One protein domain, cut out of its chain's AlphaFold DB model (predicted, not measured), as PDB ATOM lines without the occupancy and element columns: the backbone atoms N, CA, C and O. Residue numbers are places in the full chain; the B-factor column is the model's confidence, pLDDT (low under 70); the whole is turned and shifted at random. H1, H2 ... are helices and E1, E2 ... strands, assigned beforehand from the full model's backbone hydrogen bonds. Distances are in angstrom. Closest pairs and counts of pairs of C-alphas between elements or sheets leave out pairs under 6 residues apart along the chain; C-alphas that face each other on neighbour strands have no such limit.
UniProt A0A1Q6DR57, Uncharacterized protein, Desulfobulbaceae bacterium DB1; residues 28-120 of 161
ATOM      1  N   ILE A  28      -3.733 -28.565 -27.317       93.88
ATOM      2  CA  ILE A  28      -3.447 -29.663 -26.392       93.88
ATOM      3  C   ILE A  28      -3.786 -29.240 -24.967       93.88
ATOM      4  O   ILE A  28      -3.159 -28.351 -24.387       93.88
ATOM      5  N   ARG A  29      -4.738 -29.927 -24.335       93.50
ATOM      6  CA  ARG A  29      -5.073 -29.679 -22.927       93.50
ATOM      7  C   ARG A  29      -3.952 -30.189 -22.011       93.50
ATOM      8  O   ARG A  29      -3.762 -31.392 -21.857       93.50
ATOM      9  N   ARG A  30      -3.245 -29.262 -21.360       91.69
ATOM     10  CA  ARG A  30      -2.145 -29.493 -20.401       91.69
ATOM     11  C   ARG A  30      -2.597 -29.308 -18.951       91.69
ATOM     12  O   ARG A  30      -1.839 -28.860 -18.108       91.69
ATOM     13  N   GLY A  31      -3.864 -29.566 -18.643       89.69
ATOM     14  CA  GLY A  31      -4.389 -29.452 -17.284       89.69
ATOM     15  C   GLY A  31      -5.799 -28.870 -17.210       89.69
ATOM     16  O   GLY A  31      -6.492 -28.752 -18.225       89.69
ATOM     17  N   PRO A  32      -6.262 -28.521 -15.996       88.56
ATOM     18  CA  PRO A  32      -7.605 -27.987 -15.793       88.56
ATOM     19  C   PRO A  32      -7.846 -26.671 -16.535       88.56
ATOM     20  O   PRO A  32      -8.916 -26.520 -17.117       88.56
ATOM     21  N   ASN A  33      -6.841 -25.791 -16.563       93.19
ATOM     22  CA  ASN A  33      -6.940 -24.437 -17.119       93.19
ATOM     23  C   ASN A  33      -5.808 -24.115 -18.109       93.19
ATOM     24  O   ASN A  33      -5.585 -22.953 -18.413       93.19
ATOM     25  N   LEU A  34      -5.051 -25.117 -18.563       94.94
ATOM     26  CA  LEU A  34      -3.923 -24.913 -19.471       94.94
ATOM     27  C   LEU A  34      -4.215 -25.563 -20.815       94.94
ATOM     28  O   LEU A  34      -4.517 -26.759 -20.881       94.94
ATOM     29  N   VAL A  35      -4.087 -24.778 -21.877       95.75
ATOM     30  CA  VAL A  35      -4.227 -25.233 -23.261       95.75
ATOM     31  C   VAL A  35      -2.994 -24.780 -24.023       95.75
ATOM     32  O   VAL A  35      -2.731 -23.591 -24.112       95.75
ATOM     33  N   TYR A  36      -2.216 -25.715 -24.547       94.75
ATOM     34  CA  TYR A  36      -1.071 -25.402 -25.388       94.75
ATOM     35  C   TYR A  36      -1.485 -25.370 -26.852       94.75
ATOM     36  O   TYR A  36      -2.070 -26.329 -27.337       94.75
ATOM     37  N   ASP A  37      -1.154 -24.280 -27.525       93.62
ATOM     38  CA  ASP A  37      -1.259 -24.109 -28.965       93.62
ATOM     39  C   ASP A  37       0.105 -24.435 -29.583       93.62
ATOM     40  O   ASP A  37       1.081 -23.693 -29.413       93.62
ATOM     41  N   SER A  38       0.186 -25.580 -30.263       93.00
ATOM     42  CA  SER A  38       1.424 -26.032 -30.899       93.00
ATOM     43  C   SER A  38       1.803 -25.229 -32.140       93.00
ATOM     44  O   SER A  38       2.971 -25.235 -32.521       93.00
ATOM     45  N   GLU A  39       0.841 -24.572 -32.791       89.69
ATOM     46  CA  GLU A  39       1.078 -23.830 -34.031       89.69
ATOM     47  C   GLU A  39       1.743 -22.484 -33.737       89.69
ATOM     48  O   GLU A  39       2.674 -22.074 -34.429       89.69
ATOM     49  N   ARG A  40       1.330 -21.837 -32.642       87.44
ATOM     50  CA  ARG A  40       1.908 -20.569 -32.170       87.44
ATOM     51  C   ARG A  40       2.990 -20.724 -31.115       87.44
ATOM     52  O   ARG A  40       3.670 -19.752 -30.800       87.44
ATOM     53  N   ASN A  41       3.147 -21.927 -30.565       92.00
ATOM     54  CA  ASN A  41       3.983 -22.188 -29.398       92.00
ATOM     55  C   ASN A  41       3.610 -21.287 -28.201       92.00
ATOM     56  O   ASN A  41       4.473 -20.714 -27.538       92.00
ATOM     57  N   ILE A  42       2.307 -21.172 -27.926       92.06
ATOM     58  CA  ILE A  42       1.743 -20.377 -26.825       92.06
ATOM     59  C   ILE A  42       1.000 -21.310 -25.870       92.06
ATOM     60  O   ILE A  42       0.377 -22.281 -26.290       92.06
ATOM     61  N   THR A  43       1.047 -21.030 -24.567       95.00
ATOM     62  CA  THR A  43       0.147 -21.672 -23.600       95.00
ATOM     63  C   THR A  43      -0.903 -20.668 -23.153       95.00
ATOM     64  O   THR A  43      -0.574 -19.603 -22.649       95.00
ATOM     65  N   TRP A  44      -2.169 -21.024 -23.318       94.56
ATOM     66  CA  TRP A  44      -3.316 -20.267 -22.851       94.56
ATOM     67  C   TRP A  44      -3.667 -20.664 -21.419       94.56
ATOM     68  O   TRP A  44      -3.757 -21.858 -21.105       94.56
ATOM     69  N   TYR A  45      -3.917 -19.664 -20.572       94.06
ATOM     70  CA  TYR A  45      -4.515 -19.859 -19.256       94.06
ATOM     71  C   TYR A  45      -6.000 -19.506 -19.282       94.06
ATOM     72  O   TYR A  45      -6.396 -18.364 -19.504       94.06
ATOM     73  N   GLU A  46      -6.829 -20.503 -19.014       89.75
ATOM     74  CA  GLU A  46      -8.268 -20.365 -18.886       89.75
ATOM     75  C   GLU A  46      -8.627 -19.838 -17.490       89.75
ATOM     76  O   GLU A  46      -8.841 -20.591 -16.534       89.75
ATOM     77  N   ALA A  47      -8.685 -18.515 -17.365       84.25
ATOM     78  CA  ALA A  47      -9.183 -17.867 -16.162       84.25
ATOM     79  C   ALA A  47     -10.683 -18.166 -15.961       84.25
ATOM     80  O   ALA A  47     -11.465 -18.171 -16.907       84.25
ATOM     81  N   ALA A  48     -11.094 -18.414 -14.715       77.81
ATOM     82  CA  ALA A  48     -12.500 -18.623 -14.336       77.81
ATOM     83  C   ALA A  48     -13.134 -17.369 -13.704       77.81
ATOM     84  O   ALA A  48     -14.137 -17.460 -12.996       77.81
ATOM     85  N   TYR A  49     -12.513 -16.206 -13.895       68.88
ATOM     86  CA  TYR A  49     -12.975 -14.960 -13.300       68.88
ATOM     87  C   TYR A  49     -14.077 -14.328 -14.154       68.88
ATOM     88  O   TYR A  49     -14.102 -14.477 -15.374       68.88
ATOM     89  N   GLY A  50     -15.004 -13.634 -13.488       70.25
ATOM     90  CA  GLY A  50     -15.976 -12.778 -14.163       70.25
ATOM     91  C   GLY A  50     -15.295 -11.616 -14.899       70.25
ATOM     92  O   GLY A  50     -14.071 -11.485 -14.843       70.25
ATOM     93  N   PRO A  51     -16.070 -10.758 -15.580       71.12
ATOM     94  CA  PRO A  51     -15.513  -9.592 -16.253       71.12
ATOM     95  C   PRO A  51     -14.720  -8.738 -15.255       71.12
ATOM     96  O   PRO A  51     -15.244  -8.322 -14.221       71.12
ATOM     97  N   VAL A  52     -13.452  -8.504 -15.575       77.81
ATOM     98  CA  VAL A  52     -12.548  -7.587 -14.874       77.81
ATOM     99  C   VAL A  52     -12.129  -6.489 -15.843       77.81
ATOM    100  O   VAL A  52     -12.111  -6.704 -17.060       77.81
ATOM    101  N   ASP A  53     -11.811  -5.307 -15.321       81.06
ATOM    102  CA  ASP A  53     -11.223  -4.249 -16.135       81.06
ATOM    103  C   ASP A  53      -9.804  -4.630 -16.595       81.06
ATOM    104  O   ASP A  53      -9.160  -5.520 -16.031       81.06
ATOM    105  N   TYR A  54      -9.319  -3.940 -17.626       80.00
ATOM    106  CA  TYR A  54      -8.025  -4.217 -18.245       80.00
ATOM    107  C   TYR A  54      -6.854  -4.168 -17.253       80.00
ATOM    108  O   TYR A  54      -6.013  -5.064 -17.257       80.00
ATOM    109  N   LEU A  55      -6.803  -3.155 -16.378       83.88
ATOM    110  CA  LEU A  55      -5.691  -2.993 -15.437       83.88
ATOM    111  C   LEU A  55      -5.692  -4.109 -14.395       83.88
ATOM    112  O   LEU A  55      -4.634  -4.645 -14.064       83.88
ATOM    113  N   THR A  56      -6.875  -4.506 -13.924       84.31
ATOM    114  CA  THR A  56      -7.022  -5.677 -13.058       84.31
ATOM    115  C   THR A  56      -6.584  -6.958 -13.771       84.31
ATOM    116  O   THR A  56      -5.849  -7.752 -13.188       84.31
ATOM    117  N   ALA A  57      -6.975  -7.162 -15.034       85.06
ATOM    118  CA  ALA A  57      -6.567  -8.331 -15.817       85.06
ATOM    119  C   ALA A  57      -5.043  -8.393 -16.021       85.06
ATOM    120  O   ALA A  57      -4.442  -9.455 -15.854       85.06
ATOM    121  N   LEU A  58      -4.423  -7.254 -16.339       85.38
ATOM    122  CA  LEU A  58      -2.978  -7.125 -16.502       85.38
ATOM    123  C   LEU A  58      -2.248  -7.442 -15.193       85.38
ATOM    124  O   LEU A  58      -1.371  -8.301 -15.178       85.38
ATOM    125  N   ALA A  59      -2.675  -6.838 -14.082       89.12
ATOM    126  CA  ALA A  59      -2.107  -7.115 -12.766       89.12
ATOM    127  C   ALA A  59      -2.279  -8.589 -12.357       89.12
ATOM    128  O   ALA A  59      -1.395  -9.167 -11.723       89.12
ATOM    129  N   CYS A  60      -3.400  -9.222 -12.721       89.69
ATOM    130  CA  CYS A  60      -3.586 -10.656 -12.522       89.69
ATOM    131  C   CYS A  60      -2.583 -11.480 -13.333       89.69
ATOM    132  O   CYS A  60      -2.024 -12.417 -12.774       89.69
ATOM    133  N   ALA A  61      -2.352 -11.145 -14.606       91.31
ATOM    134  CA  ALA A  61      -1.384 -11.843 -15.449       91.31
ATOM    135  C   ALA A  61       0.046 -11.701 -14.901       91.31
ATOM    136  O   ALA A  61       0.710 -12.708 -14.690       91.31
ATOM    137  N   GLU A  62       0.475 -10.484 -14.554       90.75
ATOM    138  CA  GLU A  62       1.824 -10.212 -14.025       90.75
ATOM    139  C   GLU A  62       2.143 -10.963 -12.722       90.75
ATOM    140  O   GLU A  62       3.302 -11.259 -12.440       90.75
ATOM    141  N   ASN A  63       1.124 -11.266 -11.912       93.81
ATOM    142  CA  ASN A  63       1.283 -11.984 -10.646       93.81
ATOM    143  C   ASN A  63       0.900 -13.471 -10.736       93.81
ATOM    144  O   ASN A  63       0.940 -14.178  -9.723       93.81
ATOM    145  N   LEU A  64       0.486 -13.958 -11.910       93.56
ATOM    146  CA  LEU A  64       0.079 -15.345 -12.084       93.56
ATOM    147  C   LEU A  64       1.317 -16.248 -12.119       93.56
ATOM    148  O   LEU A  64       2.276 -16.002 -12.835       93.56
ATOM    149  N   SER A  65       1.276 -17.342 -11.363       96.12
ATOM    150  CA  SER A  65       2.270 -18.410 -11.445       96.12
ATOM    151  C   SER A  65       1.554 -19.749 -11.386       96.12
ATOM    152  O   SER A  65       0.782 -20.021 -10.462       96.12
ATOM    153  N   VAL A  66       1.776 -20.590 -12.392       94.31
ATOM    154  CA  VAL A  66       1.120 -21.890 -12.525       94.31
ATOM    155  C   VAL A  66       2.185 -22.968 -12.577       94.31
ATOM    156  O   VAL A  66       3.087 -22.929 -13.407       94.31
ATOM    157  N   LYS A  67       2.067 -23.967 -11.703       95.62
ATOM    158  CA  LYS A  67       2.921 -25.153 -11.743       95.62
ATOM    159  C   LYS A  67       2.206 -26.284 -12.471       95.62
ATOM    160  O   LYS A  67       1.126 -26.696 -12.048       95.62
ATOM    161  N   TYR A  68       2.830 -26.828 -13.507       94.75
ATOM    162  CA  TYR A  68       2.327 -27.996 -14.226       94.75
ATOM    163  C   TYR A  68       3.484 -28.890 -14.665       94.75
ATOM    164  O   TYR A  68       4.505 -28.402 -15.130       94.75
ATOM    165  N   ASP A  69       3.333 -30.200 -14.457       94.62
ATOM    166  CA  ASP A  69       4.335 -31.221 -14.802       94.62
ATOM    167  C   ASP A  69       5.772 -30.893 -14.334       94.62
ATOM    168  O   ASP A  69       6.762 -31.057 -15.038       94.62
ATOM    169  N   GLY A  70       5.892 -30.340 -13.124       95.12
ATOM    170  CA  GLY A  70       7.181 -29.940 -12.550       95.12
ATOM    171  C   GLY A  70       7.764 -28.626 -13.089       95.12
ATOM    172  O   GLY A  70       8.708 -28.125 -12.482       95.12
ATOM    173  N   MET A  71       7.181 -28.035 -14.135       94.12
ATOM    174  CA  MET A  71       7.530 -26.711 -14.658       94.12
ATOM    175  C   MET A  71       6.715 -25.607 -13.974       94.12
ATOM    176  O   MET A  71       5.600 -25.846 -13.504       94.12
ATOM    177  N   ILE A  72       7.284 -24.403 -13.909       95.94
ATOM    178  CA  ILE A  72       6.618 -23.182 -13.442       95.94
ATOM    179  C   ILE A  72       6.466 -22.259 -14.650       95.94
ATOM    180  O   ILE A  72       7.440 -22.022 -15.357       95.94
ATOM    181  N   TYR A  73       5.245 -21.781 -14.865       94.31
ATOM    182  CA  TYR A  73       4.884 -20.766 -15.849       94.31
ATOM    183  C   TYR A  73       4.534 -19.495 -15.078       94.31
ATOM    184  O   TYR A  73       3.531 -19.481 -14.358       94.31
ATOM    185  N   ASP A  74       5.370 -18.472 -15.167       96.25
ATOM    186  CA  ASP A  74       5.250 -17.197 -14.445       96.25
ATOM    187  C   ASP A  74       5.417 -15.971 -15.362       96.25
ATOM    188  O   ASP A  74       5.485 -14.840 -14.891       96.25
ATOM    189  N   ASP A  75       5.421 -16.189 -16.676       94.56
ATOM    190  CA  ASP A  75       5.592 -15.194 -17.735       94.56
ATOM    191  C   ASP A  75       4.274 -14.883 -18.467       94.56
ATOM    192  O   ASP A  75       4.230 -14.689 -19.684       94.56
ATOM    193  N   TRP A  76       3.166 -14.841 -17.724       94.12
ATOM    194  CA  TRP A  76       1.842 -14.617 -18.300       94.12
ATOM    195  C   TRP A  76       1.648 -13.174 -18.764       94.12
ATOM    196  O   TRP A  76       2.020 -12.214 -18.091       94.12
ATOM    197  N   ARG A  77       0.959 -13.025 -19.894       93.06
ATOM    198  CA  ARG A  77       0.476 -11.740 -20.404       93.06
ATOM    199  C   ARG A  77      -0.921 -11.886 -20.983       93.06
ATOM    200  O   ARG A  77      -1.376 -12.994 -21.269       93.06
ATOM    201  N   LEU A  78      -1.584 -10.754 -21.182       88.12
ATOM    202  CA  LEU A  78      -2.811 -10.721 -21.968       88.12
ATOM    203  C   LEU A  78      -2.507 -11.082 -23.438       88.12
ATOM    204  O   LEU A  78      -1.366 -10.900 -23.893       88.12
ATOM    205  N   PRO A  79      -3.498 -11.617 -24.178       85.75
ATOM    206  CA  PRO A  79      -3.352 -11.864 -25.607       85.75
ATOM    207  C   PRO A  79      -2.957 -10.573 -26.315       85.75
ATOM    208  O   PRO A  79      -3.504  -9.517 -26.006       85.75
ATOM    209  N   ALA A  80      -2.010 -10.659 -27.241       80.19
ATOM    210  CA  ALA A  80      -1.520  -9.497 -27.970       80.19
ATOM    211  C   ALA A  80      -2.178  -9.386 -29.353       80.19
ATOM    212  O   ALA A  80      -2.422 -10.386 -30.037       80.19
ATOM    213  N   ALA A  81      -2.415  -8.152 -29.785       68.56
ATOM    214  CA  ALA A  81      -2.493  -7.772 -31.190       68.56
ATOM    215  C   ALA A  81      -1.185  -7.059 -31.589       68.56
ATOM    216  O   ALA A  81      -0.576  -6.394 -30.743       68.56
ATOM    217  N   PRO A  82      -0.711  -7.164 -32.846       65.88
ATOM    218  CA  PRO A  82       0.279  -6.245 -33.367       65.88
ATOM    219  C   PRO A  82      -0.206  -4.819 -33.150       65.88
ATOM    220  O   PRO A  82      -1.403  -4.537 -33.173       65.88
ATOM    221  N   GLN A  83       0.751  -3.921 -32.967       54.47
ATOM    222  CA  GLN A  83       0.523  -2.486 -32.887       54.47
ATOM    223  C   GLN A  83       0.072  -1.981 -34.264       54.47
ATOM    224  O   GLN A  83       0.868  -1.473 -35.052       54.47
ATOM    225  N   THR A  84      -1.194  -2.203 -34.587       55.44
ATOM    226  CA  THR A  84      -1.886  -1.553 -35.693       55.44
ATOM    227  C   THR A  84      -2.470  -0.244 -35.173       55.44
ATOM    228  O   THR A  84      -2.684  -0.084 -33.971       55.44
ATOM    229  N   SER A  85      -2.722   0.715 -36.056       57.81
ATOM    230  CA  SER A  85      -3.396   1.959 -35.671       57.81
ATOM    231  C   SER A  85      -4.732   1.673 -34.965       57.81
ATOM    232  O   SER A  85      -5.362   0.642 -35.197       57.81
ATOM    233  N   TRP A  86      -5.194   2.578 -34.099       49.25
ATOM    234  CA  TRP A  86      -6.485   2.444 -33.406       49.25
ATOM    235  C   TRP A  86      -7.667   2.243 -34.373       49.25
ATOM    236  O   TRP A  86      -8.614   1.526 -34.050       49.25
ATOM    237  N   GLU A  87      -7.615   2.833 -35.575       56.03
ATOM    238  CA  GLU A  87      -8.608   2.567 -36.623       56.03
ATOM    239  C   GLU A  87      -8.614   1.105 -37.086       56.03
ATOM    240  O   GLU A  87      -9.685   0.560 -37.349       56.03
ATOM    241  N   GLU A  88      -7.450   0.459 -37.145       55.69
ATOM    242  CA  GLU A  88      -7.330  -0.966 -37.453       55.69
ATOM    243  C   GLU A  88      -7.765  -1.808 -36.243       55.69
ATOM    244  O   GLU A  88      -8.553  -2.733 -36.413       55.69
ATOM    245  N   ALA A  89      -7.375  -1.428 -35.018       51.25
ATOM    246  CA  ALA A  89      -7.710  -2.130 -33.773       51.25
ATOM    247  C   ALA A  89      -9.224  -2.150 -33.455       51.25
ATOM    248  O   ALA A  89      -9.732  -3.123 -32.895       51.25
ATOM    249  N   ARG A  90      -9.977  -1.108 -33.841       48.56
ATOM    250  CA  ARG A  90     -11.431  -1.005 -33.598       48.56
ATOM    251  C   ARG A  90     -12.264  -2.119 -34.227       48.56
ATOM    252  O   ARG A  90     -13.310  -2.443 -33.678       48.56
ATOM    253  N   GLY A  91     -11.806  -2.730 -35.318       49.91
ATOM    254  CA  GLY A  91     -12.469  -3.905 -35.900       49.91
ATOM    255  C   GLY A  91     -12.270  -5.201 -35.099       49.91
ATOM    256  O   GLY A  91     -12.767  -6.249 -35.507       49.91
ATOM    257  N   PHE A  92     -11.520  -5.147 -33.992       51.41
ATOM    258  CA  PHE A  92     -11.133  -6.311 -33.193       51.41
ATOM    259  C   PHE A  92     -11.622  -6.253 -31.738       51.41
ATOM    260  O   PHE A  92     -11.774  -7.303 -31.110       51.41
ATOM    261  N   VAL A  93     -11.870  -5.058 -31.180       46.44
ATOM    262  CA  VAL A  93     -12.287  -4.885 -29.777       46.44
ATOM    263  C   VAL A  93     -13.807  -4.760 -29.691       46.44
ATOM    264  O   VAL A  93     -14.383  -3.685 -29.837       46.44
ATOM    265  N   GLY A  94     -14.461  -5.887 -29.425       44.38
ATOM    266  CA  GLY A  94     -15.916  -5.989 -29.340       44.38
ATOM    267  C   GLY A  94     -16.510  -6.634 -30.586       44.38
ATOM    268  O   GLY A  94     -15.907  -6.652 -31.649       44.38
ATOM    269  N   LEU A  95     -17.704  -7.202 -30.432       40.59
ATOM    270  CA  LEU A  95     -18.465  -7.971 -31.426       40.59
ATOM    271  C   LEU A  95     -18.638  -7.353 -32.826       40.59
ATOM    272  O   LEU A  95     -19.167  -8.030 -33.705       40.59
ATOM    273  N   GLU A  96     -18.161  -6.138 -33.079       47.12
ATOM    274  CA  GLU A  96     -17.856  -5.679 -34.433       47.12
ATOM    275  C   GLU A  96     -16.579  -6.363 -34.959       47.12
ATOM    276  O   GLU A  96     -15.679  -5.710 -35.479       47.12
ATOM    277  N   LEU A  97     -16.550  -7.707 -34.909       50.53
ATOM    278  CA  LEU A  97     -15.774  -8.580 -35.799       50.53
ATOM    279  C   LEU A  97     -16.314  -8.390 -37.227       50.53
ATOM    280  O   LEU A  97     -16.877  -9.291 -37.851       50.53
ATOM    281  N   THR A  98     -16.210  -7.156 -37.708       46.22
ATOM    282  CA  THR A  98     -16.605  -6.702 -39.040       46.22
ATOM    283  C   THR A  98     -15.476  -6.950 -40.037       46.22
ATOM    284  O   THR A  98     -15.578  -6.600 -41.209       46.22
ATOM    285  N   ILE A  99     -14.374  -7.532 -39.560       51.09
ATOM    286  CA  ILE A  99     -13.249  -7.928 -40.382       51.09
ATOM    287  C   ILE A  99     -13.620  -9.250 -41.030       51.09
ATOM    288  O   ILE A  99     -13.825 -10.277 -40.374       51.09
ATOM    289  N   ASP A 100     -13.760  -9.175 -42.344       51.03
ATOM    290  CA  ASP A 100     -13.966 -10.322 -43.199       51.03
ATOM    291  C   ASP A 100     -12.706 -11.217 -43.132       51.03
ATOM    292  O   ASP A 100     -11.617 -10.757 -43.493       51.03
ATOM    293  N   PRO A 101     -12.779 -12.483 -42.686       47.28
ATOM    294  CA  PRO A 101     -11.689 -13.442 -42.822       47.28
ATOM    295  C   PRO A 101     -11.172 -13.607 -44.256       47.28
ATOM    296  O   PRO A 101     -10.031 -14.029 -44.416       47.28
ATOM    297  N   VAL A 102     -11.923 -13.216 -45.292       43.56
ATOM    298  CA  VAL A 102     -11.409 -13.133 -46.672       43.56
ATOM    299  C   VAL A 102     -10.296 -12.081 -46.795       43.56
ATOM    300  O   VAL A 102      -9.343 -12.286 -47.539       43.56
ATOM    301  N   THR A 103     -10.326 -10.996 -46.011       49.12
ATOM    302  CA  THR A 103      -9.187 -10.056 -45.904       49.12
ATOM    303  C   THR A 103      -8.034 -10.555 -45.020       49.12
ATOM    304  O   THR A 103      -6.982  -9.918 -44.991       49.12
ATOM    305  N   LEU A 104      -8.188 -11.700 -44.340       51.16
ATOM    306  CA  LEU A 104      -7.125 -12.361 -43.564       51.16
ATOM    307  C   LEU A 104      -6.316 -13.372 -44.393       51.16
ATOM    308  O   LEU A 104      -5.326 -13.911 -43.897       51.16
ATOM    309  N   GLU A 105      -6.702 -13.644 -45.644       47.88
ATOM    310  CA  GLU A 105      -5.961 -14.545 -46.528       47.88
ATOM    311  C   GLU A 105      -4.587 -13.921 -46.863       47.88
ATOM    312  O   GLU A 105      -4.461 -13.031 -47.701       47.88
ATOM    313  N   GLY A 106      -3.549 -14.343 -46.130       51.84
ATOM    314  CA  GLY A 106      -2.183 -13.810 -46.220       51.84
ATOM    315  C   GLY A 106      -1.794 -12.798 -45.134       51.84
ATOM    316  O   GLY A 106      -0.659 -12.328 -45.135       51.84
ATOM    317  N   GLN A 107      -2.688 -12.485 -44.195       55.06
ATOM    318  CA  GLN A 107      -2.391 -11.659 -43.023       55.06
ATOM    319  C   GLN A 107      -2.523 -12.510 -41.759       55.06
ATOM    320  O   GLN A 107      -3.467 -12.393 -40.977       55.06
ATOM    321  N   GLU A 108      -1.593 -13.448 -41.607       52.84
ATOM    322  CA  GLU A 108      -1.719 -14.545 -40.651       52.84
ATOM    323  C   GLU A 108      -1.654 -14.098 -39.179       52.84
ATOM    324  O   GLU A 108      -1.978 -14.902 -38.315       52.84
ATOM    325  N   ASP A 109      -1.335 -12.837 -38.860       56.22
ATOM    326  CA  ASP A 109      -0.774 -12.464 -37.550       56.22
ATOM    327  C   ASP A 109      -1.410 -11.249 -36.841       56.22
ATOM    328  O   ASP A 109      -0.750 -10.616 -36.025       56.22
ATOM    329  N   PHE A 110      -2.674 -10.891 -37.087       68.06
ATOM    330  CA  PHE A 110      -3.240  -9.662 -36.491       68.06
ATOM    331  C   PHE A 110      -3.686  -9.738 -35.024       68.06
ATOM    332  O   PHE A 110      -3.881  -8.710 -34.392       68.06
ATOM    333  N   SER A 111      -3.905 -10.914 -34.452       77.06
ATOM    334  CA  SER A 111      -4.109 -11.057 -33.006       77.06
ATOM    335  C   SER A 111      -4.047 -12.525 -32.649       77.06
ATOM    336  O   SER A 111      -4.632 -13.360 -33.341       77.06
ATOM    337  N   GLU A 112      -3.389 -12.849 -31.540       84.75
ATOM    338  CA  GLU A 112      -3.345 -14.221 -31.028       84.75
ATOM    339  C   GLU A 112      -4.749 -14.758 -30.757       84.75
ATOM    340  O   GLU A 112      -5.030 -15.931 -30.996       84.75
ATOM    341  N   LEU A 113      -5.652 -13.888 -30.304       81.94
ATOM    342  CA  LEU A 113      -7.023 -14.265 -30.018       81.94
ATOM    343  C   LEU A 113      -7.860 -14.410 -31.292       81.94
ATOM    344  O   LEU A 113      -8.631 -15.359 -31.398       81.94
ATOM    345  N   ALA A 114      -7.702 -13.513 -32.270       78.25
ATOM    346  CA  ALA A 114      -8.387 -13.649 -33.559       78.25
ATOM    347  C   ALA A 114      -7.953 -14.937 -34.269       78.25
ATOM    348  O   ALA A 114      -8.778 -15.672 -34.813       78.25
ATOM    349  N   TYR A 115      -6.661 -15.250 -34.198       82.62
ATOM    350  CA  TYR A 115      -6.111 -16.491 -34.709       82.62
ATOM    351  C   TYR A 115      -6.667 -17.716 -33.967       82.62
ATOM    352  O   TYR A 115      -7.134 -18.657 -34.612       82.62
ATOM    353  N   LEU A 116      -6.703 -17.690 -32.630       86.56
ATOM    354  CA  LEU A 116      -7.340 -18.744 -31.841       86.56
ATOM    355  C   LEU A 116      -8.810 -18.932 -32.251       86.56
ATOM    356  O   LEU A 116      -9.249 -20.047 -32.515       86.56
ATOM    357  N   PHE A 117      -9.570 -17.843 -32.340       84.75
ATOM    358  CA  PHE A 117     -10.994 -17.867 -32.652       84.75
ATOM    359  C   PHE A 117     -11.271 -18.410 -34.062       84.75
ATOM    360  O   PHE A 117     -12.039 -19.360 -34.207       84.75
ATOM    361  N   HIS A 118     -10.640 -17.850 -35.094       81.06
ATOM    362  CA  HIS A 118     -10.943 -18.189 -36.488       81.06
ATOM    363  C   HIS A 118     -10.213 -19.427 -36.994       81.06
ATOM    364  O   HIS A 118     -10.793 -20.217 -37.736       81.06
ATOM    365  N   ARG A 119      -8.937 -19.595 -36.637       84.25
ATOM    366  CA  ARG A 119      -8.076 -20.629 -37.230       84.25
ATOM    367  C   ARG A 119      -8.042 -21.881 -36.372       84.25
ATOM    368  O   ARG A 119      -8.294 -22.961 -36.891       84.25
ATOM    369  N   GLN A 120      -7.785 -21.732 -35.074       86.62
ATOM    370  CA  GLN A 120      -7.673 -22.886 -34.178       86.62
ATOM    371  C   GLN A 120      -9.044 -23.480 -33.840       86.62
ATOM    372  O   GLN A 120      -9.229 -24.694 -33.880       86.62
TER     373      GLN A 120
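What this domain is: This is residues 28 to 120 of the 161 residues of an uncharacterized protein of Desulfobulbaceae bacterium DB1 (UniProt A0A1Q6DR57). Two small strand hairpins, E1 with E2 and E3 with E4, stand with helix H1 in one half of a loosely knit model, and a long link, residues 74 to 85, runs from them to a second half where H4 and the very short helices H2 and H3 sit among loops. H4 lies towards the middle of the whole, while H2 and H3 are at the far end from E3 and E4. The printed part has 93 residues with four named helices and four named strands, in the order E1 E2 H1 E3 E4 H2 H3 H4; each sheet has two antiparallel strands, in the orders E1 - E2 and E3 - E4. The class is mixed, helices and strands, with under half of the residues, 40 of 93, in named elements. The whole is only just compact, close to loose, with a radius of gyration of the C-alphas of 14.8 A and spans of 42 by 29 by 21 A.

Where its parts are: Find C-alpha 34 at (-3.923, -24.913, -19.471); from there E1 runs 9.9 A to residue 37. E2, residues 42 to 45, covers 9.8 A. Next come H1, residues 54 to 62, 12.3 A long, then E3, residues 66 to 68, 6.5 A, and E4, residues 71 to 73, 6.6 A. Look at C-alpha 86, (-6.485, 2.444, -33.406), for the start of H2, residues 86 to 89, 4.7 A long. H3, residues 101 to 104, is also 4.7 A long, and H4, residues 112 to 120, runs 10.2 A to C-alpha 120 at (-7.673, -22.886, -34.178).

How they stand to each other: Begin at the hairpin of E1 and E2, antiparallel at 155 degrees, where N 44 and O 35 are 2.7 A apart, within hydrogen-bond range. Residues 28 to 29 pair antiparallel with residues 35 to 36 of E1. In the hairpin of E3 and E4, antiparallel at 151 degrees, N 73 and O 66 are 2.8 A apart, within hydrogen-bond range. E2 is apart from E3 and from E4. E1 and H4 are only just apart, at 8.4 A. H3 and H4 are close but not clearly touching; their closest C-alphas, those of Pro 101 and His 118, are 8.0 A apart. In H1 and H4 every O i to N i+4 pair is within hydrogen-bond range; H2 and H3 are too short for such a pair.

The domain as a whole: The two C-alphas farthest apart, those of Gly 70 and Glu 87, are 43.4 A apart. The printed part has no cut. The links from E4 to H2, 12 residues, and from H2 to H3, 11 residues, are long. The mean pLDDT of the printed part is 76.7; look for values under 70 at residue 49 and residues 81 to 110.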